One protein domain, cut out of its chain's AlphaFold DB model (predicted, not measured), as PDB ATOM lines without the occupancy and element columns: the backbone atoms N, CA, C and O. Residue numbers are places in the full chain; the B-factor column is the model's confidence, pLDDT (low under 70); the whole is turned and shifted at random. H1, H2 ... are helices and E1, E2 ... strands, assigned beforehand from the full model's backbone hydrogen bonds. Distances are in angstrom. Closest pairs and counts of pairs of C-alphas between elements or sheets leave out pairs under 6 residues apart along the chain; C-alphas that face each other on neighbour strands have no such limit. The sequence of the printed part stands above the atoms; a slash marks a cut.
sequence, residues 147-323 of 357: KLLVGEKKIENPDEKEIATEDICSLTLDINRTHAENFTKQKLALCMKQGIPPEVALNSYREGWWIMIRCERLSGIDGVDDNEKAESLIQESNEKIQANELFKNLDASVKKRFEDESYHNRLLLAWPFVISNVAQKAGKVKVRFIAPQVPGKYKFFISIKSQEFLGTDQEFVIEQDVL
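This is residues 147 to 323 of the 357 residues of the protein "Hypothetical protein" of Eucampia antarctica (UniProt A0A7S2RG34). Two twisted antiparallel sheets lie face to face as a sandwich, E4-E3-E6-E7 over E1-E2-E5, with the helices H1 and H2 as a small head beyond one end. Near the other end H3, H4 and H5 form a loose arm that leads away from the sandwich and folds back, and residues 248 to 254 at its tip stick out. The printed part has 177 residues with five named helices and seven named strands, in the order E1 E2 H1 H2 E3 H3 H4 H5 E4 E5 E6 E7, and its class is mixed, helices and strands. The whole is loose and elongated, with a radius of gyration of the C-alphas of 20.4 A and spans of 67 by 43 by 28 A.

E1, residues 148 to 156, begins at C-alpha 148 (177.294, 240.047, 163.200) and bends by 64 degrees at residue 151. E2, residues 168 to 177, measures 27.9 A and is followed by H1, residues 180 to 194, 20.9 A, and H2, residues 198 to 203. E3, residues 207 to 219, is the longest strand at 38.5 A and ends at C-alpha 219 (193.931, 266.812, 158.735). H3, residues 226 to 242, measures 24.8 A; H4, residues 245 to 248, and H5, residues 252 to 259, follow. E4 holds residues 267 to 275, E5 282 to 290, E6 296 to 306, 31.7 A, and E7 314 to 322, ending at C-alpha 322 (198.020, 259.539, 165.496).

The facing parts of the two sheets are 8.9 A apart centre to centre, and their strands stand at 32 degrees. The hairpin E1 and E2 has N 151 and O 174 at 2.8 A, and E2 and E5 have N 171 and O 287 at 2.8 A. In the other sheet, N 211 and O 271 of E3 and E4 are 2.9 A apart, N 212 and O 303 of E3 and E6 2.8 A, and N 300 and O 318 of the hairpin E6 and E7 2.8 A. The closest C-alphas of E4 and E5, those of Leu 269 and Phe 289, are 6.5 A apart. H1 touches H2 with residues 187 to 192 alone, at a steep tilt of 54 degrees, opposite ways; the closest C-alphas, of Cys 191 and Pro 198, are 5.8 A apart. H3 only grazes the sheet E4 E3 E6 E7, with residues 226 to 237. H3 and H5 are close but not clearly touching, the closest C-alphas, of Asn 238 and Glu 259, being 6.0 A apart. H4 is on neither sheet. Every O i to N i+4 pair is within hydrogen-bond range in H1 and H2, against 12 of 13 in H3 and 2 of 4 in H5; H4 is too short for such a pair.

The two C-alphas farthest apart, of Gly 195 and Gly 223, are 70.3 A apart. The printed part has no cut, and its long link is E1 to E2, with 11 residues. Mean pLDDT of the printed part is 85.9; residues 219 to 237 are under 70.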
ATOM      1  N   LYS A 147     173.973 237.482 160.744       90.88
ATOM      2  CA  LYS A 147     174.484 238.834 160.960       90.88
ATOM      3  C   LYS A 147     175.413 238.855 162.165       90.88
ATOM      4  O   LYS A 147     175.200 238.146 163.148       90.88
ATOM      5  N   LEU A 148     176.420 239.714 162.084       92.44
ATOM      6  CA  LEU A 148     177.294 240.047 163.200       92.44
ATOM      7  C   LEU A 148     176.970 241.434 163.720       92.44
ATOM      8  O   LEU A 148     177.362 242.410 163.108       92.44
ATOM      9  N   LEU A 149     176.266 241.572 164.829       93.31
ATOM     10  CA  LEU A 149     176.118 242.888 165.435       93.31
ATOM     11  C   LEU A 149     177.441 243.294 166.078       93.31
ATOM     12  O   LEU A 149     177.960 242.579 166.933       93.31
ATOM     13  N   VAL A 150     177.971 244.434 165.641       94.69
ATOM     14  CA  VAL A 150     179.157 245.054 166.233       94.69
ATOM     15  C   VAL A 150     178.700 245.966 167.366       94.69
ATOM     16  O   VAL A 150     177.982 246.938 167.127       94.69
ATOM     17  N   GLY A 151     179.083 245.617 168.591       93.56
ATOM     18  CA  GLY A 151     178.823 246.383 169.805       93.56
ATOM     19  C   GLY A 151     179.907 247.429 170.053       93.56
ATOM     20  O   GLY A 151     180.096 248.350 169.251       93.56
ATOM     21  N   GLU A 152     180.613 247.289 171.177       94.94
ATOM     22  CA  GLU A 152     181.763 248.133 171.499       94.94
ATOM     23  C   GLU A 152     182.862 247.969 170.442       94.94
ATOM     24  O   GLU A 152     183.168 246.863 169.986       94.94
ATOM     25  N   LYS A 153     183.438 249.097 170.032       95.81
ATOM     26  CA  LYS A 153     184.506 249.168 169.041       95.81
ATOM     27  C   LYS A 153     185.519 250.219 169.472       95.81
ATOM     28  O   LYS A 153     185.137 251.344 169.785       95.81
ATOM     29  N   LYS A 154     186.799 249.854 169.485       96.12
ATOM     30  CA  LYS A 154     187.879 250.738 169.933       96.12
ATOM     31  C   LYS A 154     189.162 250.448 169.168       96.12
ATOM     32  O   LYS A 154     189.482 249.283 168.946       96.12
ATOM     33  N   ILE A 155     189.887 251.499 168.797       96.31
ATOM     34  CA  ILE A 155     191.278 251.421 168.349       96.31
ATOM     35  C   ILE A 155     192.134 252.016 169.465       96.31
ATOM     36  O   ILE A 155     191.838 253.102 169.953       96.31
ATOM     37  N   GLU A 156     193.158 251.292 169.898       95.88
ATOM     38  CA  GLU A 156     194.075 251.729 170.955       95.88
ATOM     39  C   GLU A 156     195.481 251.170 170.726       95.88
ATOM     40  O   GLU A 156     195.643 250.168 170.026       95.88
ATOM     41  N   ASN A 157     196.494 251.781 171.336       94.50
ATOM     42  CA  ASN A 157     197.781 251.121 171.520       94.50
ATOM     43  C   ASN A 157     197.648 250.163 172.729       94.50
ATOM     44  O   ASN A 157     197.105 250.570 173.756       94.50
ATOM     45  N   PRO A 158     198.059 248.884 172.626       90.94
ATOM     46  CA  PRO A 158     197.922 247.930 173.725       90.94
ATOM     47  C   PRO A 158     198.851 248.222 174.914       90.94
ATOM     48  O   PRO A 158     198.538 247.799 176.026       90.94
ATOM     49  N   ASP A 159     199.967 248.914 174.681       91.44
ATOM     50  CA  ASP A 159     201.033 249.122 175.668       91.44
ATOM     51  C   ASP A 159     201.126 250.585 176.137       91.44
ATOM     52  O   ASP A 159     201.665 250.863 177.208       91.44
ATOM     53  N   GLU A 160     200.592 251.521 175.351       90.81
ATOM     54  CA  GLU A 160     200.760 252.962 175.542       90.81
ATOM     55  C   GLU A 160     199.415 253.691 175.605       90.81
ATOM     56  O   GLU A 160     198.396 253.227 175.093       90.81
ATOM     57  N   LYS A 161     199.406 254.870 176.234       87.69
ATOM     58  CA  LYS A 161     198.187 255.684 176.386       87.69
ATOM     59  C   LYS A 161     197.725 256.295 175.060       87.69
ATOM     60  O   LYS A 161     196.526 256.437 174.831       87.69
ATOM     61  N   GLU A 162     198.680 256.677 174.226       91.44
ATOM     62  CA  GLU A 162     198.460 257.380 172.967       91.44
ATOM     63  C   GLU A 162     198.964 256.532 171.800       91.44
ATOM     64  O   GLU A 162     199.863 255.699 171.948       91.44
ATOM     65  N   ILE A 163     198.361 256.741 170.633       93.12
ATOM     66  CA  ILE A 163     198.807 256.126 169.386       93.12
ATOM     67  C   ILE A 163     199.721 257.130 168.703       93.12
ATOM     68  O   ILE A 163     199.288 258.242 168.404       93.12
ATOM     69  N   ALA A 164     200.958 256.735 168.425       92.38
ATOM     70  CA  ALA A 164     201.830 257.494 167.542       92.38
ATOM     71  C   ALA A 164     202.138 256.724 166.258       92.38
ATOM     72  O   ALA A 164     201.735 255.570 166.075       92.38
ATOM     73  N   THR A 165     202.834 257.392 165.349       90.12
ATOM     74  CA  THR A 165     203.252 256.828 164.069       90.12
ATOM     75  C   THR A 165     203.991 255.504 164.253       90.12
ATOM     76  O   THR A 165     204.825 255.360 165.146       90.12
ATOM     77  N   GLU A 166     203.680 254.528 163.395       89.31
ATOM     78  CA  GLU A 166     204.272 253.175 163.398       89.31
ATOM     79  C   GLU A 166     204.008 252.306 164.634       89.31
ATOM     80  O   GLU A 166     204.537 251.195 164.726       89.31
ATOM     81  N   ASP A 167     203.168 252.754 165.564       91.75
ATOM     82  CA  ASP A 167     202.763 251.918 166.687       91.75
ATOM     83  C   ASP A 167     201.982 250.685 166.228       91.75
ATOM     84  O   ASP A 167     201.254 250.691 165.231       91.75
ATOM     85  N   ILE A 168     202.079 249.617 167.018       93.19
ATOM     86  CA  ILE A 168     201.146 248.500 166.916       93.19
ATOM     87  C   ILE A 168     199.821 248.953 167.534       93.19
ATOM     88  O   ILE A 168     199.705 249.088 168.747       93.19
ATOM     89  N   CYS A 169     198.806 249.135 166.703       94.88
ATOM     90  CA  CYS A 169     197.433 249.378 167.119       94.88
ATOM     91  C   CYS A 169     196.690 248.059 167.346       94.88
ATOM     92  O   CYS A 169     196.944 247.052 166.682       94.88
ATOM     93  N   SER A 170     195.705 248.087 168.238       96.69
ATOM     94  CA  SER A 170     194.739 247.022 168.482       96.69
ATOM     95  C   SER A 170     193.325 247.543 168.230       96.69
ATOM     96  O   SER A 170     192.830 248.403 168.955       96.69
ATOM     97  N   LEU A 171     192.655 246.992 167.220       97.31
ATOM     98  CA  LEU A 171     191.215 247.117 167.031       97.31
ATOM     99  C   LEU A 171     190.516 246.044 167.873       97.31
ATOM    100  O   LEU A 171     190.653 244.853 167.594       97.31
ATOM    101  N   THR A 172     189.747 246.464 168.872       97.06
ATOM    102  CA  THR A 172     188.892 245.585 169.678       97.06
ATOM    103  C   THR A 172     187.441 245.749 169.241       97.06
ATOM    104  O   THR A 172     186.936 246.870 169.208       97.06
ATOM    105  N   LEU A 173     186.779 244.636 168.920       96.94
ATOM    106  CA  LEU A 173     185.370 244.576 168.535       96.94
ATOM    107  C   LEU A 173     184.624 243.566 169.400       96.94
ATOM    108  O   LEU A 173     185.007 242.395 169.456       96.94
ATOM    109  N   ASP A 174     183.511 243.989 169.983       96.25
ATOM    110  CA  ASP A 174     182.522 243.073 170.536       96.25
ATOM    111  C   ASP A 174     181.555 242.652 169.435       96.25
ATOM    112  O   ASP A 174     180.901 243.477 168.795       96.25
ATOM    113  N   ILE A 175     181.480 241.348 169.194       95.25
ATOM    114  CA  ILE A 175     180.696 240.762 168.114       95.25
ATOM    115  C   ILE A 175     179.609 239.873 168.706       95.25
ATOM    116  O   ILE A 175     179.887 238.998 169.526       95.25
ATOM    117  N   ASN A 176     178.377 240.052 168.232       94.69
ATOM    118  CA  ASN A 176     177.237 239.202 168.556       94.69
ATOM    119  C   ASN A 176     176.643 238.574 167.281       94.69
ATOM    120  O   ASN A 176     176.246 239.271 166.349       94.69
ATOM    121  N   ARG A 177     176.590 237.243 167.236       93.50
ATOM    122  CA  ARG A 177     176.022 236.425 166.159       93.50
ATOM    123  C   ARG A 177     174.533 236.217 166.393       93.50
ATOM    124  O   ARG A 177     174.132 235.354 167.175       93.50
ATOM    125  N   THR A 178     173.708 236.935 165.637       91.00
ATOM    126  CA  THR A 178     172.244 236.895 165.788       91.00
ATOM    127  C   THR A 178     171.640 235.538 165.435       91.00
ATOM    128  O   THR A 178     170.589 235.172 165.948       91.00
ATOM    129  N   HIS A 179     172.305 234.779 164.565       91.94
ATOM    130  CA  HIS A 179     171.818 233.506 164.032       91.94
ATOM    131  C   HIS A 179     172.324 232.269 164.785       91.94
ATOM    132  O   HIS A 179     171.879 231.162 164.478       91.94
ATOM    133  N   ALA A 180     173.240 232.419 165.750       92.19
ATOM    134  CA  ALA A 180     173.981 231.301 166.347       92.19
ATOM    135  C   ALA A 180     173.075 230.223 166.973       92.19
ATOM    136  O   ALA A 180     173.279 229.027 166.748       92.19
ATOM    137  N   GLU A 181     172.044 230.630 167.718       92.00
ATOM    138  CA  GLU A 181     171.093 229.706 168.355       92.00
ATOM    139  C   GLU A 181     170.337 228.864 167.329       92.00
ATOM    140  O   GLU A 181     170.324 227.633 167.397       92.00
ATOM    141  N   ASN A 182     169.746 229.535 166.341       91.69
ATOM    142  CA  ASN A 182     168.967 228.885 165.300       91.69
ATOM    143  C   ASN A 182     169.833 227.976 164.427       91.69
ATOM    144  O   ASN A 182     169.416 226.870 164.081       91.69
ATOM    145  N   PHE A 183     171.058 228.400 164.112       90.94
ATOM    146  CA  PHE A 183     172.026 227.575 163.394       90.94
ATOM    147  C   PHE A 183     172.368 226.309 164.160       90.94
ATOM    148  O   PHE A 183     172.323 225.222 163.586       90.94
ATOM    149  N   THR A 184     172.666 226.437 165.452       91.44
ATOM    150  CA  THR A 184     172.993 225.294 166.309       91.44
ATOM    151  C   THR A 184     171.829 224.311 166.349       91.44
ATOM    152  O   THR A 184     172.013 223.129 166.068       91.44
ATOM    153  N   LYS A 185     170.608 224.805 166.592       91.69
ATOM    154  CA  LYS A 185     169.390 223.985 166.626       91.69
ATOM    155  C   LYS A 185     169.167 223.224 165.317       91.69
ATOM    156  O   LYS A 185     168.918 222.021 165.338       91.69
ATOM    157  N   GLN A 186     169.277 223.907 164.178       89.50
ATOM    158  CA  GLN A 186     169.066 223.292 162.864       89.50
ATOM    159  C   GLN A 186     170.173 222.307 162.494       89.50
ATOM    160  O   GLN A 186     169.893 221.247 161.936       89.50
ATOM    161  N   LYS A 187     171.432 222.616 162.826       88.19
ATOM    162  CA  LYS A 187     172.553 221.696 162.610       88.19
ATOM    163  C   LYS A 187     172.381 220.422 163.425       88.19
ATOM    164  O   LYS A 187     172.480 219.348 162.844       88.19
ATOM    165  N   LEU A 188     172.037 220.526 164.709       90.81
ATOM    166  CA  LEU A 188     171.746 219.364 165.554       90.81
ATOM    167  C   LEU A 188     170.605 218.514 164.980       90.81
ATOM    168  O   LEU A 188     170.763 217.305 164.830       90.81
ATOM    169  N   ALA A 189     169.498 219.146 164.578       89.88
ATOM    170  CA  ALA A 189     168.363 218.446 163.976       89.88
ATOM    171  C   ALA A 189     168.745 217.709 162.678       89.88
ATOM    172  O   ALA A 189     168.336 216.567 162.469       89.88
ATOM    173  N   LEU A 190     169.558 218.333 161.817       86.88
ATOM    174  CA  LEU A 190     170.072 217.704 160.597       86.88
ATOM    175  C   LEU A 190     170.980 216.509 160.905       86.88
ATOM    176  O   LEU A 190     170.840 215.476 160.257       86.88
ATOM    177  N   CYS A 191     171.863 216.625 161.899       87.38
ATOM    178  CA  CYS A 191     172.773 215.543 162.288       87.38
ATOM    179  C   CYS A 191     172.003 214.340 162.829       87.38
ATOM    180  O   CYS A 191     172.205 213.225 162.355       87.38
ATOM    181  N   MET A 192     171.047 214.582 163.733       88.69
ATOM    182  CA  MET A 192     170.162 213.544 164.268       88.69
ATOM    183  C   MET A 192     169.378 212.850 163.151       88.69
ATOM    184  O   MET A 192     169.309 211.625 163.115       88.69
ATOM    185  N   LYS A 193     168.846 213.617 162.189       90.12
ATOM    186  CA  LYS A 193     168.133 213.062 161.030       90.12
ATOM    187  C   LYS A 193     169.035 212.220 160.120       90.12
ATOM    188  O   LYS A 193     168.554 211.280 159.497       90.12
ATOM    189  N   GLN A 194     170.313 212.572 160.011       84.56
ATOM    190  CA  GLN A 194     171.296 211.883 159.168       84.56
ATOM    191  C   GLN A 194     172.034 210.749 159.898       84.56
ATOM    192  O   GLN A 194     172.872 210.096 159.285       84.56
ATOM    193  N   GLY A 195     171.756 210.520 161.187       87.38
ATOM    194  CA  GLY A 195     172.488 209.547 162.004       87.38
ATOM    195  C   GLY A 195     173.960 209.915 162.228       87.38
ATOM    196  O   GLY A 195     174.764 209.048 162.556       87.38
ATOM    197  N   ILE A 196     174.329 211.185 162.032       87.31
ATOM    198  CA  ILE A 196     175.693 211.674 162.251       87.31
ATOM    199  C   ILE A 196     175.815 212.082 163.724       87.31
ATOM    200  O   ILE A 196     175.009 212.904 164.174       87.31
ATOM    201  N   PRO A 197     176.816 211.574 164.470       89.19
ATOM    202  CA  PRO A 197     177.079 212.028 165.830       89.19
ATOM    203  C   PRO A 197     177.242 213.556 165.869       89.19
ATOM    204  O   PRO A 197     178.069 214.093 165.117       89.19
ATOM    205  N   PRO A 198     176.463 214.276 166.699       87.44
ATOM    206  CA  PRO A 198     176.524 215.730 166.771       87.44
ATOM    207  C   PRO A 198     177.940 216.266 166.970       87.44
ATOM    208  O   PRO A 198     178.322 217.230 166.316       87.44
ATOM    209  N   GLU A 199     178.752 215.612 167.797       86.94
ATOM    210  CA  GLU A 199     180.122 216.020 168.114       86.94
ATOM    211  C   GLU A 199     180.986 216.126 166.852       86.94
ATOM    212  O   GLU A 199     181.703 217.109 166.659       86.94
ATOM    213  N   VAL A 200     180.870 215.153 165.944       83.62
ATOM    214  CA  VAL A 200     181.633 215.119 164.686       83.62
ATOM    215  C   VAL A 200     181.219 216.280 163.782       83.62
ATOM    216  O   VAL A 200     182.064 217.010 163.256       83.62
ATOM    217  N   ALA A 201     179.914 216.489 163.627       77.25
ATOM    218  CA  ALA A 201     179.398 217.544 162.766       77.25
ATOM    219  C   ALA A 201     179.683 218.946 163.319       77.25
ATOM    220  O   ALA A 201     180.071 219.836 162.558       77.25
ATOM    221  N   LEU A 202     179.540 219.143 164.632       85.12
ATOM    222  CA  LEU A 202     179.824 220.412 165.296       85.12
ATOM    223  C   LEU A 202     181.316 220.765 165.236       85.12
ATOM    224  O   LEU A 202     181.646 221.914 164.947       85.12
ATOM    225  N   ASN A 203     182.217 219.789 165.388       82.69
ATOM    226  CA  ASN A 203     183.667 220.011 165.301       82.69
ATOM    227  C   ASN A 203     184.144 220.380 163.889       82.69
ATOM    228  O   ASN A 203     185.165 221.058 163.730       82.69
ATOM    229  N   SER A 204     183.401 219.970 162.857       79.94
ATOM    230  CA  SER A 204     183.683 220.316 161.456       79.94
ATOM    231  C   SER A 204     183.208 221.719 161.056       79.94
ATOM    232  O   SER A 204     183.578 222.221 159.994       79.94
ATOM    233  N   TYR A 205     182.392 222.372 161.890       84.00
ATOM    234  CA  TYR A 205     181.787 223.653 161.556       84.00
ATOM    235  C   TYR A 205     182.828 224.770 161.456       84.00
ATOM    236  O   TYR A 205     183.664 224.942 162.343       84.00
ATOM    237  N   ARG A 206     182.774 225.555 160.381       85.75
ATOM    238  CA  ARG A 206     183.604 226.747 160.194       85.75
ATOM    239  C   ARG A 206     182.744 227.839 159.577       85.75
ATOM    240  O   ARG A 206     182.165 227.643 158.513       85.75
ATOM    241  N   GLU A 207     182.675 228.981 160.243       90.06
ATOM    242  CA  GLU A 207     182.059 230.198 159.720       90.06
ATOM    243  C   GLU A 207     183.140 231.271 159.628       90.06
ATOM    244  O   GLU A 207     183.676 231.699 160.650       90.06
ATOM    245  N   GLY A 208     183.502 231.656 158.405       90.19
ATOM    246  CA  GLY A 208     184.585 232.606 158.188       90.19
ATOM    247  C   GLY A 208     184.109 234.009 157.858       90.19
ATOM    248  O   GLY A 208     183.121 234.227 157.149       90.19
ATOM    249  N   TRP A 209     184.884 234.956 158.352       93.00
ATOM    250  CA  TRP A 209     184.676 236.377 158.188       93.00
ATOM    251  C   TRP A 209     186.017 237.081 158.030       93.00
ATOM    252  O   TRP A 209     187.065 236.568 158.425       93.00
ATOM    253  N   TRP A 210     185.965 238.277 157.470       94.19
ATOM    254  CA  TRP A 210     187.122 239.110 157.204       94.19
ATOM    255  C   TRP A 210     186.899 240.499 157.766       94.19
ATOM    256  O   TRP A 210     185.850 241.097 157.529       94.19
ATOM    257  N   ILE A 211     187.898 241.007 158.481       95.69
ATOM    258  CA  ILE A 211     187.968 242.397 158.928       95.69
ATOM    259  C   ILE A 211     188.999 243.091 158.048       95.69
ATOM    260  O   ILE A 211     190.177 242.739 158.071       95.69
ATOM    261  N   MET A 212     188.557 244.061 157.261       96.00
ATOM    262  CA  MET A 212     189.417 244.896 156.432       96.00
ATOM    263  C   MET A 212     189.503 246.288 157.036       96.00
ATOM    264  O   MET A 212     188.482 246.863 157.408       96.00
ATOM    265  N   ILE A 213     190.718 246.820 157.122       95.12
ATOM    266  CA  ILE A 213     190.999 248.145 157.662       95.12
ATOM    267  C   ILE A 213     191.641 248.976 156.558       95.12
ATOM    268  O   ILE A 213     192.639 248.570 155.957       95.12
ATOM    269  N   ARG A 214     191.068 250.148 156.311       93.12
ATOM    270  CA  ARG A 214     191.618 251.218 155.468       93.12
ATOM    271  C   ARG A 214     191.523 252.526 156.246       93.12
ATOM    272  O   ARG A 214     190.711 252.626 157.166       93.12
ATOM    273  N   CYS A 215     192.341 253.516 155.921       88.81
ATOM    274  CA  CYS A 215     192.297 254.801 156.609       88.81
ATOM    275  C   CYS A 215     192.361 255.980 155.644       88.81
ATOM    276  O   CYS A 215     192.936 255.892 154.563       88.81
ATOM    277  N   GLU A 216     191.801 257.095 156.088       86.06
ATOM    278  CA  GLU A 216     191.887 258.406 155.458       86.06
ATOM    279  C   GLU A 216     192.378 259.399 156.498       86.06
ATOM    280  O   GLU A 216     191.864 259.432 157.616       86.06
ATOM    281  N   ARG A 217     193.378 260.201 156.143       82.31
ATOM    282  CA  ARG A 217     193.813 261.315 156.980       82.31
ATOM    283  C   ARG A 217     192.836 262.473 156.778       82.31
ATOM    284  O   ARG A 217     192.566 262.842 155.644       82.31
ATOM    285  N   LEU A 218     192.300 263.018 157.865       80.44
ATOM    286  CA  LEU A 218     191.353 264.136 157.860       80.44
ATOM    287  C   LEU A 218     192.024 265.502 157.906       80.44
ATOM    288  O   LEU A 218     191.486 266.466 157.381       80.44
ATOM    289  N   SER A 219     193.145 265.593 158.616       68.69
ATOM    290  CA  SER A 219     193.931 266.812 158.735       68.69
ATOM    291  C   SER A 219     195.340 266.473 159.212       68.69
ATOM    292  O   SER A 219     195.572 265.484 159.924       68.69
ATOM    293  N   GLY A 220     196.307 267.291 158.804       57.47
ATOM    294  CA  GLY A 220     197.607 267.323 159.465       57.47
ATOM    295  C   GLY A 220     197.550 268.215 160.697       57.47
ATOM    296  O   GLY A 220     196.876 269.240 160.681       57.47
ATOM    297  N   ILE A 221     198.278 267.838 161.744       52.53
ATOM    298  CA  ILE A 221     198.731 268.826 162.721       52.53
ATOM    299  C   ILE A 221     199.671 269.746 161.917       52.53
ATOM    300  O   ILE A 221     200.589 269.257 161.261       52.53
ATOM    301  N   ASP A 222     199.321 271.030 161.853       48.34
ATOM    302  CA  ASP A 222     199.997 272.139 161.164       48.34
ATOM    303  C   ASP A 222     199.892 272.247 159.617       48.34
ATOM    304  O   ASP A 222     200.372 271.419 158.832       48.34
ATOM    305  N   GLY A 223     199.227 273.333 159.187       48.94
ATOM    306  CA  GLY A 223     199.615 274.308 158.145       48.94
ATOM    307  C   GLY A 223     199.911 273.911 156.690       48.94
ATOM    308  O   GLY A 223     200.038 274.807 155.864       48.94
ATOM    309  N   VAL A 224     200.041 272.632 156.354       49.06
ATOM    310  CA  VAL A 224     200.446 272.166 155.009       49.06
ATOM    311  C   VAL A 224     199.241 271.628 154.219       49.06
ATOM    312  O   VAL A 224     198.372 270.991 154.814       49.06
ATOM    313  N   ASP A 225     199.217 271.888 152.909       54.78
ATOM    314  CA  ASP A 225     198.141 271.566 151.958       54.78
ATOM    315  C   ASP A 225     197.773 270.066 151.954       54.78
ATOM    316  O   ASP A 225     198.634 269.184 152.037       54.78
ATOM    317  N   ASP A 226     196.476 269.767 151.876       56.56
ATOM    318  CA  ASP A 226     195.921 268.414 152.008       56.56
ATOM    319  C   ASP A 226     196.313 267.497 150.827       56.56
ATOM    320  O   ASP A 226     196.367 266.273 150.986       56.56
ATOM    321  N   ASN A 227     196.661 268.072 149.667       54.94
ATOM    322  CA  ASN A 227     197.059 267.320 148.468       54.94
ATOM    323  C   ASN A 227     198.483 266.734 148.551       54.94
ATOM    324  O   ASN A 227     198.645 265.533 148.333       54.94
ATOM    325  N   GLU A 228     199.500 267.511 148.951       54.59
ATOM    326  CA  GLU A 228     200.879 267.000 149.143       54.59
ATOM    327  C   GLU A 228     200.934 265.908 150.230       54.59
ATOM    328  O   GLU A 228     201.730 264.965 150.192       54.59
ATOM    329  N   LYS A 229     200.029 265.988 151.210       58.16
ATOM    330  CA  LYS A 229     199.946 265.046 152.332       58.16
ATOM    331  C   LYS A 229     199.353 263.692 151.947       58.16
ATOM    332  O   LYS A 229     199.773 262.681 152.514       58.16
ATOM    333  N   ALA A 230     198.415 263.645 151.001       58.84
ATOM    334  CA  ALA A 230     197.866 262.390 150.482       58.84
ATOM    335  C   ALA A 230     198.898 261.626 149.634       58.84
ATOM    336  O   ALA A 230     198.959 260.395 149.695       58.84
ATOM    337  N   GLU A 231     199.752 262.351 148.907       60.59
ATOM    338  CA  GLU A 231     200.821 261.782 148.080       60.59
ATOM    339  C   GLU A 231     201.894 261.070 148.915       60.59
ATOM    340  O   GLU A 231     202.332 259.987 148.529       60.59
ATOM    341  N   SER A 232     202.239 261.579 150.105       62.03
ATOM    342  CA  SER A 232     203.232 260.917 150.978       62.03
ATOM    343  C   SER A 232     202.787 259.530 151.482       62.03
ATOM    344  O   SER A 232     203.577 258.587 151.466       62.03
ATOM    345  N   LEU A 233     201.508 259.355 151.842       62.62
ATOM    346  CA  LEU A 233     200.948 258.048 152.229       62.62
ATOM    347  C   LEU A 233     200.877 257.070 151.042       62.62
ATOM    348  O   LEU A 233     201.057 255.860 151.207       62.62
ATOM    349  N   ILE A 234     200.611 257.587 149.838       65.81
ATOM    350  CA  ILE A 234     200.621 256.800 148.600       65.81
ATOM    351  C   ILE A 234     202.046 256.352 148.273       65.81
ATOM    352  O   ILE A 234     202.254 255.172 147.990       65.81
ATOM    353  N   GLN A 235     203.019 257.258 148.356       65.50
ATOM    354  CA  GLN A 235     204.427 256.975 148.096       65.50
ATOM    355  C   GLN A 235     204.971 255.913 149.056       65.50
ATOM    356  O   GLN A 235     205.517 254.911 148.603       65.50
ATOM    357  N   GLU A 236     204.707 256.040 150.356       67.44
ATOM    358  CA  GLU A 236     205.105 255.046 151.360       67.44
ATOM    359  C   GLU A 236     204.452 253.676 151.109       67.44
ATOM    360  O   GLU A 236     205.082 252.613 151.181       67.44
ATOM    361  N   SER A 237     203.154 253.681 150.788       69.88
ATOM    362  CA  SER A 237     202.468 252.455 150.404       69.88
ATOM    363  C   SER A 237     203.114 251.833 149.169       69.88
ATOM    364  O   SER A 237     203.268 250.614 149.132       69.88
ATOM    365  N   ASN A 238     203.495 252.637 148.179       74.12
ATOM    366  CA  ASN A 238     204.144 252.172 146.960       74.12
ATOM    367  C   ASN A 238     205.542 251.608 147.239       74.12
ATOM    368  O   ASN A 238     205.854 250.544 146.715       74.12
ATOM    369  N   GLU A 239     206.337 252.207 148.125       76.19
ATOM    370  CA  GLU A 239     207.646 251.673 148.534       76.19
ATOM    371  C   GLU A 239     207.520 250.278 149.163       76.19
ATOM    372  O   GLU A 239     208.216 249.335 148.773       76.19
ATOM    373  N   LYS A 240     206.560 250.100 150.081       74.56
ATOM    374  CA  LYS A 240     206.297 248.794 150.715       74.56
ATOM    375  C   LYS A 240     205.790 247.752 149.716       74.56
ATOM    376  O   LYS A 240     206.123 246.574 149.837       74.56
ATOM    377  N   ILE A 241     205.012 248.175 148.721       78.56
ATOM    378  CA  ILE A 241     204.556 247.308 147.629       78.56
ATOM    379  C   ILE A 241     205.733 246.921 146.720       78.56
ATOM    380  O   ILE A 241     205.891 245.747 146.399       78.56
ATOM    381  N   GLN A 242     206.591 247.872 146.344       75.19
ATOM    382  CA  GLN A 242     207.749 247.653 145.468       75.19
ATOM    383  C   GLN A 242     208.823 246.757 146.103       75.19
ATOM    384  O   GLN A 242     209.512 246.014 145.395       75.19
ATOM    385  N   ALA A 243     208.929 246.756 147.435       77.06
ATOM    386  CA  ALA A 243     209.786 245.827 148.165       77.06
ATOM    387  C   ALA A 243     209.339 244.356 148.021       77.06
ATOM    388  O   ALA A 243     210.167 243.449 148.143       77.06
ATOM    389  N   ASN A 244     208.062 244.104 147.718       78.88
ATOM    390  CA  ASN A 244     207.489 242.764 147.641       78.88
ATOM    391  C   ASN A 244     207.910 242.018 146.360       78.88
ATOM    392  O   ASN A 244     207.704 242.494 145.243       78.88
ATOM    393  N   GLU A 245     208.448 240.803 146.500       78.69
ATOM    394  CA  GLU A 245     208.891 239.983 145.361       78.69
ATOM    395  C   GLU A 245     207.765 239.645 144.377       78.69
ATOM    396  O   GLU A 245     207.986 239.642 143.165       78.69
ATOM    397  N   LEU A 246     206.540 239.434 144.873       75.25
ATOM    398  CA  LEU A 246     205.378 239.181 144.017       75.25
ATOM    399  C   LEU A 246     205.082 240.385 143.128       75.25
ATOM    400  O   LEU A 246     204.688 240.211 141.979       75.25
ATOM    401  N   PHE A 247     205.299 241.600 143.640       79.50
ATOM    402  CA  PHE A 247     205.091 242.821 142.875       79.50
ATOM    403  C   PHE A 247     206.175 243.028 141.818       79.50
ATOM    404  O   PHE A 247     205.863 243.429 140.699       79.50
ATOM    405  N   LYS A 248     207.440 242.703 142.126       79.69
ATOM    406  CA  LYS A 248     208.572 242.853 141.190       79.69
ATOM    407  C   LYS A 248     208.355 242.098 139.880       79.69
ATOM    408  O   LYS A 248     208.706 242.628 138.826       79.69
ATOM    409  N   ASN A 249     207.704 240.941 139.936       79.88
ATOM    410  CA  ASN A 249     207.448 240.087 138.776       79.88
ATOM    411  C   ASN A 249     206.205 240.482 137.956       79.88
ATOM    412  O   ASN A 249     205.905 239.827 136.962       79.88
ATOM    413  N   LEU A 250     205.471 241.532 138.345       80.12
ATOM    414  CA  LEU A 250     204.318 242.015 137.582       80.12
ATOM    415  C   LEU A 250     204.736 242.880 136.384       80.12
ATOM    416  O   LEU A 250     205.702 243.649 136.448       80.12
ATOM    417  N   ASP A 251     203.936 242.822 135.319       83.19
ATOM    418  CA  ASP A 251     204.064 243.712 134.164       83.19
ATOM    419  C   ASP A 251     203.920 245.183 134.574       83.19
ATOM    420  O   ASP A 251     203.093 245.531 135.422       83.19
ATOM    421  N   ALA A 252     204.653 246.081 133.908       84.50
ATOM    422  CA  ALA A 252     204.613 247.520 134.191       84.50
ATOM    423  C   ALA A 252     203.188 248.104 134.119       84.50
ATOM    424  O   ALA A 252     202.791 248.909 134.959       84.50
ATOM    425  N   SER A 253     202.381 247.639 133.158       85.19
ATOM    426  CA  SER A 253     200.985 248.075 133.009       85.19
ATOM    427  C   SER A 253     200.082 247.652 134.175       85.19
ATOM    428  O   SER A 253     199.067 248.300 134.430       85.19
ATOM    429  N   VAL A 254     200.432 246.570 134.877       82.19
ATOM    430  CA  VAL A 254     199.711 246.072 136.054       82.19
ATOM    431  C   VAL A 254     200.206 246.781 137.309       82.19
ATOM    432  O   VAL A 254     199.377 247.223 138.100       82.19
ATOM    433  N   LYS A 255     201.525 246.958 137.457       83.94
ATOM    434  CA  LYS A 255     202.135 247.724 138.559       83.94
ATOM    435  C   LYS A 255     201.536 249.119 138.672       83.94
ATOM    436  O   LYS A 255     201.032 249.476 139.733       83.94
ATOM    437  N   LYS A 256     201.449 249.824 137.541       85.31
ATOM    438  CA  LYS A 256     200.881 251.172 137.472       85.31
ATOM    439  C   LYS A 256     199.452 251.255 138.026       85.31
ATOM    440  O   LYS A 256     199.105 252.217 138.693       85.31
ATOM    441  N   ARG A 257     198.625 250.218 137.837       84.69
ATOM    442  CA  ARG A 257     197.250 250.190 138.383       84.69
ATOM    443  C   ARG A 257     197.214 250.189 139.909       84.69
ATOM    444  O   ARG A 257     196.248 250.676 140.480       84.69
ATOM    445  N   PHE A 258     198.216 249.588 140.548       84.44
ATOM    446  CA  PHE A 258     198.339 249.591 142.001       84.44
ATOM    447  C   PHE A 258     199.018 250.862 142.502       84.44
ATOM    448  O   PHE A 258     198.646 251.352 143.558       84.44
ATOM    449  N   GLU A 259     199.977 251.407 141.754       81.75
ATOM    450  CA  GLU A 259     200.674 252.650 142.105       81.75
ATOM    451  C   GLU A 259     199.746 253.869 142.043       81.75
ATOM    452  O   GLU A 259     199.777 254.684 142.965       81.75
ATOM    453  N   ASP A 260     198.863 253.920 141.041       82.88
ATOM    454  CA  ASP A 260     197.864 254.979 140.825       82.88
ATOM    455  C   ASP A 260     196.606 254.815 141.716       82.88
ATOM    456  O   ASP A 260     195.652 255.588 141.612       82.88
ATOM    457  N   GLU A 261     196.542 253.783 142.570       82.06
ATOM    458  CA  GLU A 261     195.366 253.526 143.409       82.06
ATOM    459  C   GLU A 261     195.229 254.597 144.496       82.06
ATOM    460  O   GLU A 261     196.176 254.880 145.241       82.06
ATOM    461  N   SER A 262     194.010 255.129 144.626       79.25
ATOM    462  CA  SER A 262     193.709 256.168 145.605       79.25
ATOM    463  C   SER A 262     193.969 255.700 147.037       79.25
ATOM    464  O   SER A 262     193.697 254.549 147.396       79.25
ATOM    465  N   TYR A 263     194.433 256.618 147.886       75.06
ATOM    466  CA  TYR A 263     194.761 256.334 149.279       75.06
ATOM    467  C   TYR A 263     193.575 255.726 150.058       75.06
ATOM    468  O   TYR A 263     193.776 254.807 150.845       75.06
ATOM    469  N   HIS A 264     192.324 256.131 149.788       77.62
ATOM    470  CA  HIS A 264     191.140 255.575 150.473       77.62
ATOM    471  C   HIS A 264     190.848 254.104 150.117       77.62
ATOM    472  O   HIS A 264     190.049 253.454 150.800       77.62
ATOM    473  N   ASN A 265     191.487 253.574 149.068       84.44
ATOM    474  CA  ASN A 265     191.457 252.163 148.670       84.44
ATOM    475  C   ASN A 265     192.721 251.399 149.102       84.44
ATOM    476  O   ASN A 265     192.838 250.203 148.806       84.44
ATOM    477  N   ARG A 266     193.658 252.050 149.801       86.62
ATOM    478  CA  ARG A 266     194.844 251.386 150.339       86.62
ATOM    479  C   ARG A 266     194.469 250.612 151.593       86.62
ATOM    480  O   ARG A 266     193.941 251.141 152.569       86.62
ATOM    481  N   LEU A 267     194.719 249.315 151.532       90.31
ATOM    482  CA  LEU A 267     194.464 248.380 152.610       90.31
ATOM    483  C   LEU A 267     195.600 248.466 153.632       90.31
ATOM    484  O   LEU A 267     196.757 248.224 153.288       90.31
ATOM    485  N   LEU A 268     195.265 248.745 154.891       88.88
ATOM    486  CA  LEU A 268     196.200 248.592 156.007       88.88
ATOM    487  C   LEU A 268     196.304 247.127 156.430       88.88
ATOM    488  O   LEU A 268     197.392 246.619 156.688       88.88
ATOM    489  N   LEU A 269     195.157 246.449 156.505       90.94
ATOM    490  CA  LEU A 269     195.068 245.062 156.938       90.94
ATOM    491  C   LEU A 269     193.815 244.392 156.374       90.94
ATOM    492  O   LEU A 269     192.745 244.994 156.361       90.94
ATOM    493  N   ALA A 270     193.929 243.120 156.001       93.06
ATOM    494  CA  ALA A 270     192.802 242.193 155.939       93.06
ATOM    495  C   ALA A 270     193.088 241.028 156.890       93.06
ATOM    496  O   ALA A 270     194.102 240.347 156.750       93.06
ATOM    497  N   TRP A 271     192.217 240.819 157.873       92.56
ATOM    498  CA  TRP A 271     192.401 239.810 158.908       92.56
ATOM    499  C   TRP A 271     191.269 238.777 158.880       92.56
ATOM    500  O   TRP A 271     190.099 239.171 158.973       92.56
ATOM    501  N   PRO A 272     191.584 237.475 158.753       91.06
ATOM    502  CA  PRO A 272     190.581 236.426 158.815       91.06
ATOM    503  C   PRO A 272     190.192 236.143 160.259       91.06
ATOM    504  O   PRO A 272     191.052 236.018 161.129       91.06
ATOM    505  N   PHE A 273     188.906 235.904 160.488       88.62
ATOM    506  CA  PHE A 273     188.449 235.277 161.717       88.62
ATOM    507  C   PHE A 273     187.456 234.168 161.433       88.62
ATOM    508  O   PHE A 273     186.556 234.291 160.601       88.62
ATOM    509  N   VAL A 274     187.653 233.053 162.126       90.25
ATOM    510  CA  VAL A 274     186.894 231.828 161.908       90.25
ATOM    511  C   VAL A 274     186.236 231.427 163.211       90.25
ATOM    512  O   VAL A 274     186.902 231.190 164.216       90.25
ATOM    513  N   ILE A 275     184.916 231.319 163.177       90.62
ATOM    514  CA  ILE A 275     184.130 230.775 164.275       90.62
ATOM    515  C   ILE A 275     184.024 229.269 164.054       90.62
ATOM    516  O   ILE A 275     183.400 228.803 163.095       90.62
ATOM    517  N   SER A 276     184.667 228.504 164.932       88.94
ATOM    518  CA  SER A 276     184.633 227.037 164.932       88.94
ATOM    519  C   SER A 276     183.504 226.479 165.798       88.94
ATOM    520  O   SER A 276     182.942 225.435 165.484       88.94
ATOM    521  N   ASN A 277     183.125 227.189 166.862       89.88
ATOM    522  CA  ASN A 277     182.021 226.796 167.729       89.88
ATOM    523  C   ASN A 277     180.699 227.385 167.217       89.88
ATOM    524  O   ASN A 277     180.432 228.577 167.380       89.88
ATOM    525  N   VAL A 278     179.834 226.544 166.641       88.62
ATOM    526  CA  VAL A 278     178.528 226.987 166.119       88.62
ATOM    527  C   VAL A 278     177.658 227.663 167.186       88.62
ATOM    528  O   VAL A 278     176.952 228.618 166.859       88.62
ATOM    529  N   ALA A 279     177.764 227.234 168.448       89.06
ATOM    530  CA  ALA A 279     176.953 227.718 169.563       89.06
ATOM    531  C   ALA A 279     177.465 229.035 170.161       89.06
ATOM    532  O   ALA A 279     176.775 229.650 170.977       89.06
ATOM    533  N   GLN A 280     178.655 229.495 169.764       91.69
ATOM    534  CA  GLN A 280     179.217 230.750 170.246       91.69
ATOM    535  C   GLN A 280     178.362 231.930 169.766       91.69
ATOM    536  O   GLN A 280     178.393 232.288 168.591       91.69
ATOM    537  N   LYS A 281     177.596 232.540 170.675       93.25
ATOM    538  CA  LYS A 281     176.719 233.681 170.361       93.25
ATOM    539  C   LYS A 281     177.463 235.008 170.341       93.25
ATOM    540  O   LYS A 281     177.137 235.868 169.542       93.25
ATOM    541  N   ALA A 282     178.455 235.177 171.204       94.94
ATOM    542  CA  ALA A 282     179.202 236.420 171.317       94.94
ATOM    543  C   ALA A 282     180.700 236.156 171.463       94.94
ATOM    544  O   ALA A 282     181.130 235.053 171.820       94.94
ATOM    545  N   GLY A 283     181.502 237.170 171.173       93.81
ATOM    546  CA  GLY A 283     182.942 237.119 171.353       93.81
ATOM    547  C   GLY A 283     183.581 238.488 171.206       93.81
ATOM    548  O   GLY A 283     183.013 239.388 170.593       93.81
ATOM    549  N   LYS A 284     184.785 238.612 171.758       95.31
ATOM    550  CA  LYS A 284     185.647 239.775 171.585       95.31
ATOM    551  C   LYS A 284     186.719 239.434 170.560       95.31
ATOM    552  O   LYS A 284     187.462 238.470 170.743       95.31
ATOM    553  N   VAL A 285     186.790 240.211 169.489       94.56
ATOM    554  CA  VAL A 285     187.807 240.080 168.446       94.56
ATOM    555  C   VAL A 285     188.832 241.188 168.629       94.56
ATOM    556  O   VAL A 285     188.467 242.353 168.748       94.56
ATOM    557  N   LYS A 286     190.113 240.816 168.664       95.69
ATOM    558  CA  LYS A 286     191.235 241.753 168.736       95.69
ATOM    559  C   LYS A 286     192.107 241.587 167.504       95.69
ATOM    560  O   LYS A 286     192.607 240.494 167.248       95.69
ATOM    561  N   VAL A 287     192.287 242.670 166.762       95.12
ATOM    562  CA  VAL A 287     193.049 242.691 165.514       95.12
ATOM    563  C   VAL A 287     194.192 243.681 165.651       95.12
ATOM    564  O   VAL A 287     193.961 244.839 165.986       95.12
ATOM    565  N   ARG A 288     195.420 243.236 165.381       94.88
ATOM    566  CA  ARG A 288     196.604 244.099 165.422       94.88
ATOM    567  C   ARG A 288     196.964 244.602 164.031       94.88
ATOM    568  O   ARG A 288     197.000 243.810 163.094       94.88
ATOM    569  N   PHE A 289     197.253 245.891 163.912       93.12
ATOM    570  CA  PHE A 289     197.724 246.530 162.681       93.12
ATOM    571  C   PHE A 289     198.729 247.636 163.017       93.12
ATOM    572  O   PHE A 289     198.833 248.035 164.170       93.12
ATOM    573  N   ILE A 290     199.482 248.112 162.028       90.81
ATOM    574  CA  ILE A 290     200.466 249.184 162.225       90.81
ATOM    575  C   ILE A 290     199.810 250.535 161.935       90.81
ATOM    576  O   ILE A 290     199.122 250.676 160.919       90.81
ATOM    577  N   ALA A 291     200.010 251.509 162.823       90.12
ATOM    578  CA  ALA A 291     199.568 252.884 162.630       90.12
ATOM    579  C   ALA A 291     200.216 253.509 161.375       90.12
ATOM    580  O   ALA A 291     201.332 253.133 161.010       90.12
ATOM    581  N   PRO A 292     199.555 254.481 160.721       86.81
ATOM    582  CA  PRO A 292     200.165 255.259 159.640       86.81
ATOM    583  C   PRO A 292     201.506 255.885 160.060       86.81
ATOM    584  O   PRO A 292     201.687 256.229 161.227       86.81
ATOM    585  N   GLN A 293     202.443 256.058 159.123       82.38
ATOM    586  CA  GLN A 293     203.758 256.650 159.426       82.38
ATOM    587  C   GLN A 293     203.729 258.170 159.560       82.38
ATOM    588  O   GLN A 293     204.673 258.759 160.073       82.38
ATOM    589  N   VAL A 294     202.653 258.809 159.104       83.31
ATOM    590  CA  VAL A 294     202.515 260.263 159.129       83.31
ATOM    591  C   VAL A 294     201.560 260.664 160.256       83.31
ATOM    592  O   VAL A 294     200.445 260.134 160.311       83.31
ATOM    593  N   PRO A 295     201.932 261.600 161.145       87.56
ATOM    594  CA  PRO A 295     201.068 262.005 162.247       87.56
ATOM    595  C   PRO A 295     199.867 262.820 161.750       87.56
ATOM    596  O   PRO A 295     199.944 263.537 160.752       87.56
ATOM    597  N   GLY A 296     198.735 262.744 162.438       87.44
ATOM    598  CA  GLY A 296     197.530 263.505 162.122       87.44
ATOM    599  C   GLY A 296     196.256 262.844 162.627       87.44
ATOM    600  O   GLY A 296     196.287 261.797 163.273       87.44
ATOM    601  N   LYS A 297     195.120 263.454 162.294       88.69
ATOM    602  CA  LYS A 297     193.804 262.895 162.599       88.69
ATOM    603  C   LYS A 297     193.357 261.974 161.470       88.69
ATOM    604  O   LYS A 297     193.414 262.369 160.307       88.69
ATOM    605  N   TYR A 298     192.884 260.772 161.789       89.25
ATOM    606  CA  TYR A 298     192.489 259.760 160.805       89.25
ATOM    607  C   TYR A 298     191.053 259.270 161.000       89.25
ATOM    608  O   TYR A 298     190.600 259.084 162.127       89.25
ATOM    609  N   LYS A 299     190.365 258.971 159.891       92.56
ATOM    610  CA  LYS A 299     189.211 258.066 159.821       92.56
ATOM    611  C   LYS A 299     189.689 256.676 159.444       92.56
ATOM    612  O   LYS A 299     190.148 256.456 158.327       92.56
ATOM    613  N   PHE A 300     189.528 255.720 160.345       93.69
ATOM    614  CA  PHE A 300     189.677 254.304 160.043       93.69
ATOM    615  C   PHE A 300     188.329 253.758 159.585       93.69
ATOM    616  O   PHE A 300     187.361 253.804 160.341       93.69
ATOM    617  N   PHE A 301     188.264 253.225 158.369       95.69
ATOM    618  CA  PHE A 301     187.110 252.481 157.876       95.69
ATOM    619  C   PHE A 301     187.354 250.995 158.114       95.69
ATOM    620  O   PHE A 301     188.344 250.427 157.640       95.69
ATOM    621  N   ILE A 302     186.435 250.373 158.844       96.69
ATOM    622  CA  ILE A 302     186.465 248.953 159.157       96.69
ATOM    623  C   ILE A 302     185.322 248.297 158.392       96.69
ATOM    624  O   ILE A 302     184.152 248.581 158.656       96.69
ATOM    625  N   SER A 303     185.659 247.396 157.476       96.25
ATOM    626  CA  SER A 303     184.690 246.602 156.722       96.25
ATOM    627  C   SER A 303     184.723 245.154 157.217       96.25
ATOM    628  O   SER A 303     185.769 244.507 157.197       96.25
ATOM    629  N   ILE A 304     183.577 244.626 157.639       95.75
ATOM    630  CA  ILE A 304     183.393 243.227 158.028       95.75
ATOM    631  C   ILE A 304     182.625 242.516 156.921       95.75
ATOM    632  O   ILE A 304     181.491 242.893 156.618       95.75
ATOM    633  N   LYS A 305     183.228 241.482 156.334       94.44
ATOM    634  CA  LYS A 305     182.626 240.692 155.254       94.44
ATOM    635  C   LYS A 305     182.556 239.219 155.599       94.44
ATOM    636  O   LYS A 305     183.490 238.673 156.184       94.44
ATOM    637  N   SER A 306     181.458 238.569 155.226       92.06
ATOM    638  CA  SER A 306     181.351 237.113 155.343       92.06
ATOM    639  C   SER A 306     181.940 236.442 154.112       92.06
ATOM    640  O   SER A 306     181.769 236.941 153.003       92.06
ATOM    641  N   GLN A 307     182.563 235.277 154.307       88.56
ATOM    642  CA  GLN A 307     182.892 234.372 153.201       88.56
ATOM    643  C   GLN A 307     181.802 233.303 152.960       88.56
ATOM    644  O   GLN A 307     181.918 232.491 152.047       88.56
ATOM    645  N   GLU A 308     180.779 233.245 153.822       87.56
ATOM    646  CA  GLU A 308     179.738 232.201 153.833       87.56
ATOM    647  C   GLU A 308     178.334 232.753 153.534       87.56
ATOM    648  O   GLU A 308     177.447 232.006 153.115       87.56
ATOM    649  N   PHE A 309     178.108 234.050 153.764       91.50
ATOM    650  CA  PHE A 309     176.789 234.679 153.700       91.50
ATOM    651  C   PHE A 309     176.784 235.910 152.789       91.50
ATOM    652  O   PHE A 309     177.732 236.688 152.771       91.50
ATOM    653  N   LEU A 310     175.691 236.105 152.044       91.31
ATOM    654  CA  LEU A 310     175.503 237.267 151.170       91.31
ATOM    655  C   LEU A 310     174.680 238.360 151.851       91.31
ATOM    656  O   LEU A 310     173.683 238.072 152.519       91.31
ATOM    657  N   GLY A 311     175.050 239.620 151.608       88.69
ATOM    658  CA  GLY A 311     174.295 240.789 152.069       88.69
ATOM    659  C   GLY A 311     174.319 240.999 153.584       88.69
ATOM    660  O   GLY A 311     173.384 241.578 154.141       88.69
ATOM    661  N   THR A 312     175.355 240.490 154.254       90.50
ATOM    662  CA  THR A 312     175.556 240.596 155.712       90.50
ATOM    663  C   THR A 312     176.723 241.507 156.081       90.50
ATOM    664  O   THR A 312     177.120 241.574 157.247       90.50
ATOM    665  N   ASP A 313     177.294 242.160 155.075       91.50
ATOM    666  CA  ASP A 313     178.470 242.997 155.212       91.50
ATOM    667  C   ASP A 313     178.155 244.241 156.031       91.50
ATOM    668  O   ASP A 313     177.049 244.786 155.984       91.50
ATOM    669  N   GLN A 314     179.145 244.686 156.790       93.25
ATOM    670  CA  GLN A 314     179.052 245.885 157.607       93.25
ATOM    671  C   GLN A 314     180.268 246.756 157.390       93.25
ATOM    672  O   GLN A 314     181.376 246.260 157.219       93.25
ATOM    673  N   GLU A 315     180.050 248.060 157.426       95.00
ATOM    674  CA  GLU A 315     181.115 249.046 157.420       95.00
ATOM    675  C   GLU A 315     180.813 250.096 158.484       95.00
ATOM    676  O   GLU A 315     179.662 250.497 158.671       95.00
ATOM    677  N   PHE A 316     181.842 250.506 159.212       95.81
ATOM    678  CA  PHE A 316     181.766 251.595 160.175       95.81
ATOM    679  C   PHE A 316     183.102 252.326 160.241       95.81
ATOM    680  O   PHE A 316     184.125 251.834 159.762       95.81
ATOM    681  N   VAL A 317     183.078 253.512 160.846       95.75
ATOM    682  CA  VAL A 317     184.234 254.401 160.938       95.75
ATOM    683  C   VAL A 317     184.591 254.650 162.399       95.75
ATOM    684  O   VAL A 317     183.703 254.745 163.250       95.75
ATOM    685  N   ILE A 318     185.888 254.742 162.679       95.69
ATOM    686  CA  ILE A 318     186.446 255.190 163.958       95.69
ATOM    687  C   ILE A 318     187.409 256.338 163.655       95.69
ATOM    688  O   ILE A 318     188.317 256.177 162.843       95.69
ATOM    689  N   GLU A 319     187.199 257.495 164.281       94.88
ATOM    690  CA  GLU A 319     188.151 258.606 164.225       94.88
ATOM    691  C   GLU A 319     189.184 258.470 165.339       94.88
ATOM    692  O   GLU A 319     188.823 258.144 166.469       94.88
ATOM    693  N   GLN A 320     190.453 258.708 165.018       93.62
ATOM    694  CA  GLN A 320     191.550 258.570 165.967       93.62
ATOM    695  C   GLN A 320     192.716 259.486 165.592       93.62
ATOM    696  O   GLN A 320     193.063 259.615 164.415       93.62
ATOM    697  N   ASP A 321     193.336 260.085 166.605       92.38
ATOM    698  CA  ASP A 321     194.551 260.876 166.448       92.38
ATOM    699  C   ASP A 321     195.783 259.969 166.515       92.38
ATOM    700  O   ASP A 321     195.872 259.084 167.375       92.38
ATOM    701  N   VAL A 322     196.708 260.188 165.581       90.88
ATOM    702  CA  VAL A 322     198.020 259.539 165.496       90.88
ATOM    703  C   VAL A 322     199.069 260.624 165.702       90.88
ATOM    704  O   VAL A 322     199.228 261.511 164.864       90.88
ATOM    705  N   LEU A 323     199.763 260.582 166.830       90.56
ATOM    706  CA  LEU A 323     200.784 261.562 167.187       90.56
ATOM    707  C   LEU A 323     202.113 261.265 166.490       90.56
ATOM    708  O   LEU A 323     202.343 260.158 166.008       90.56
TER     709      LEU A 323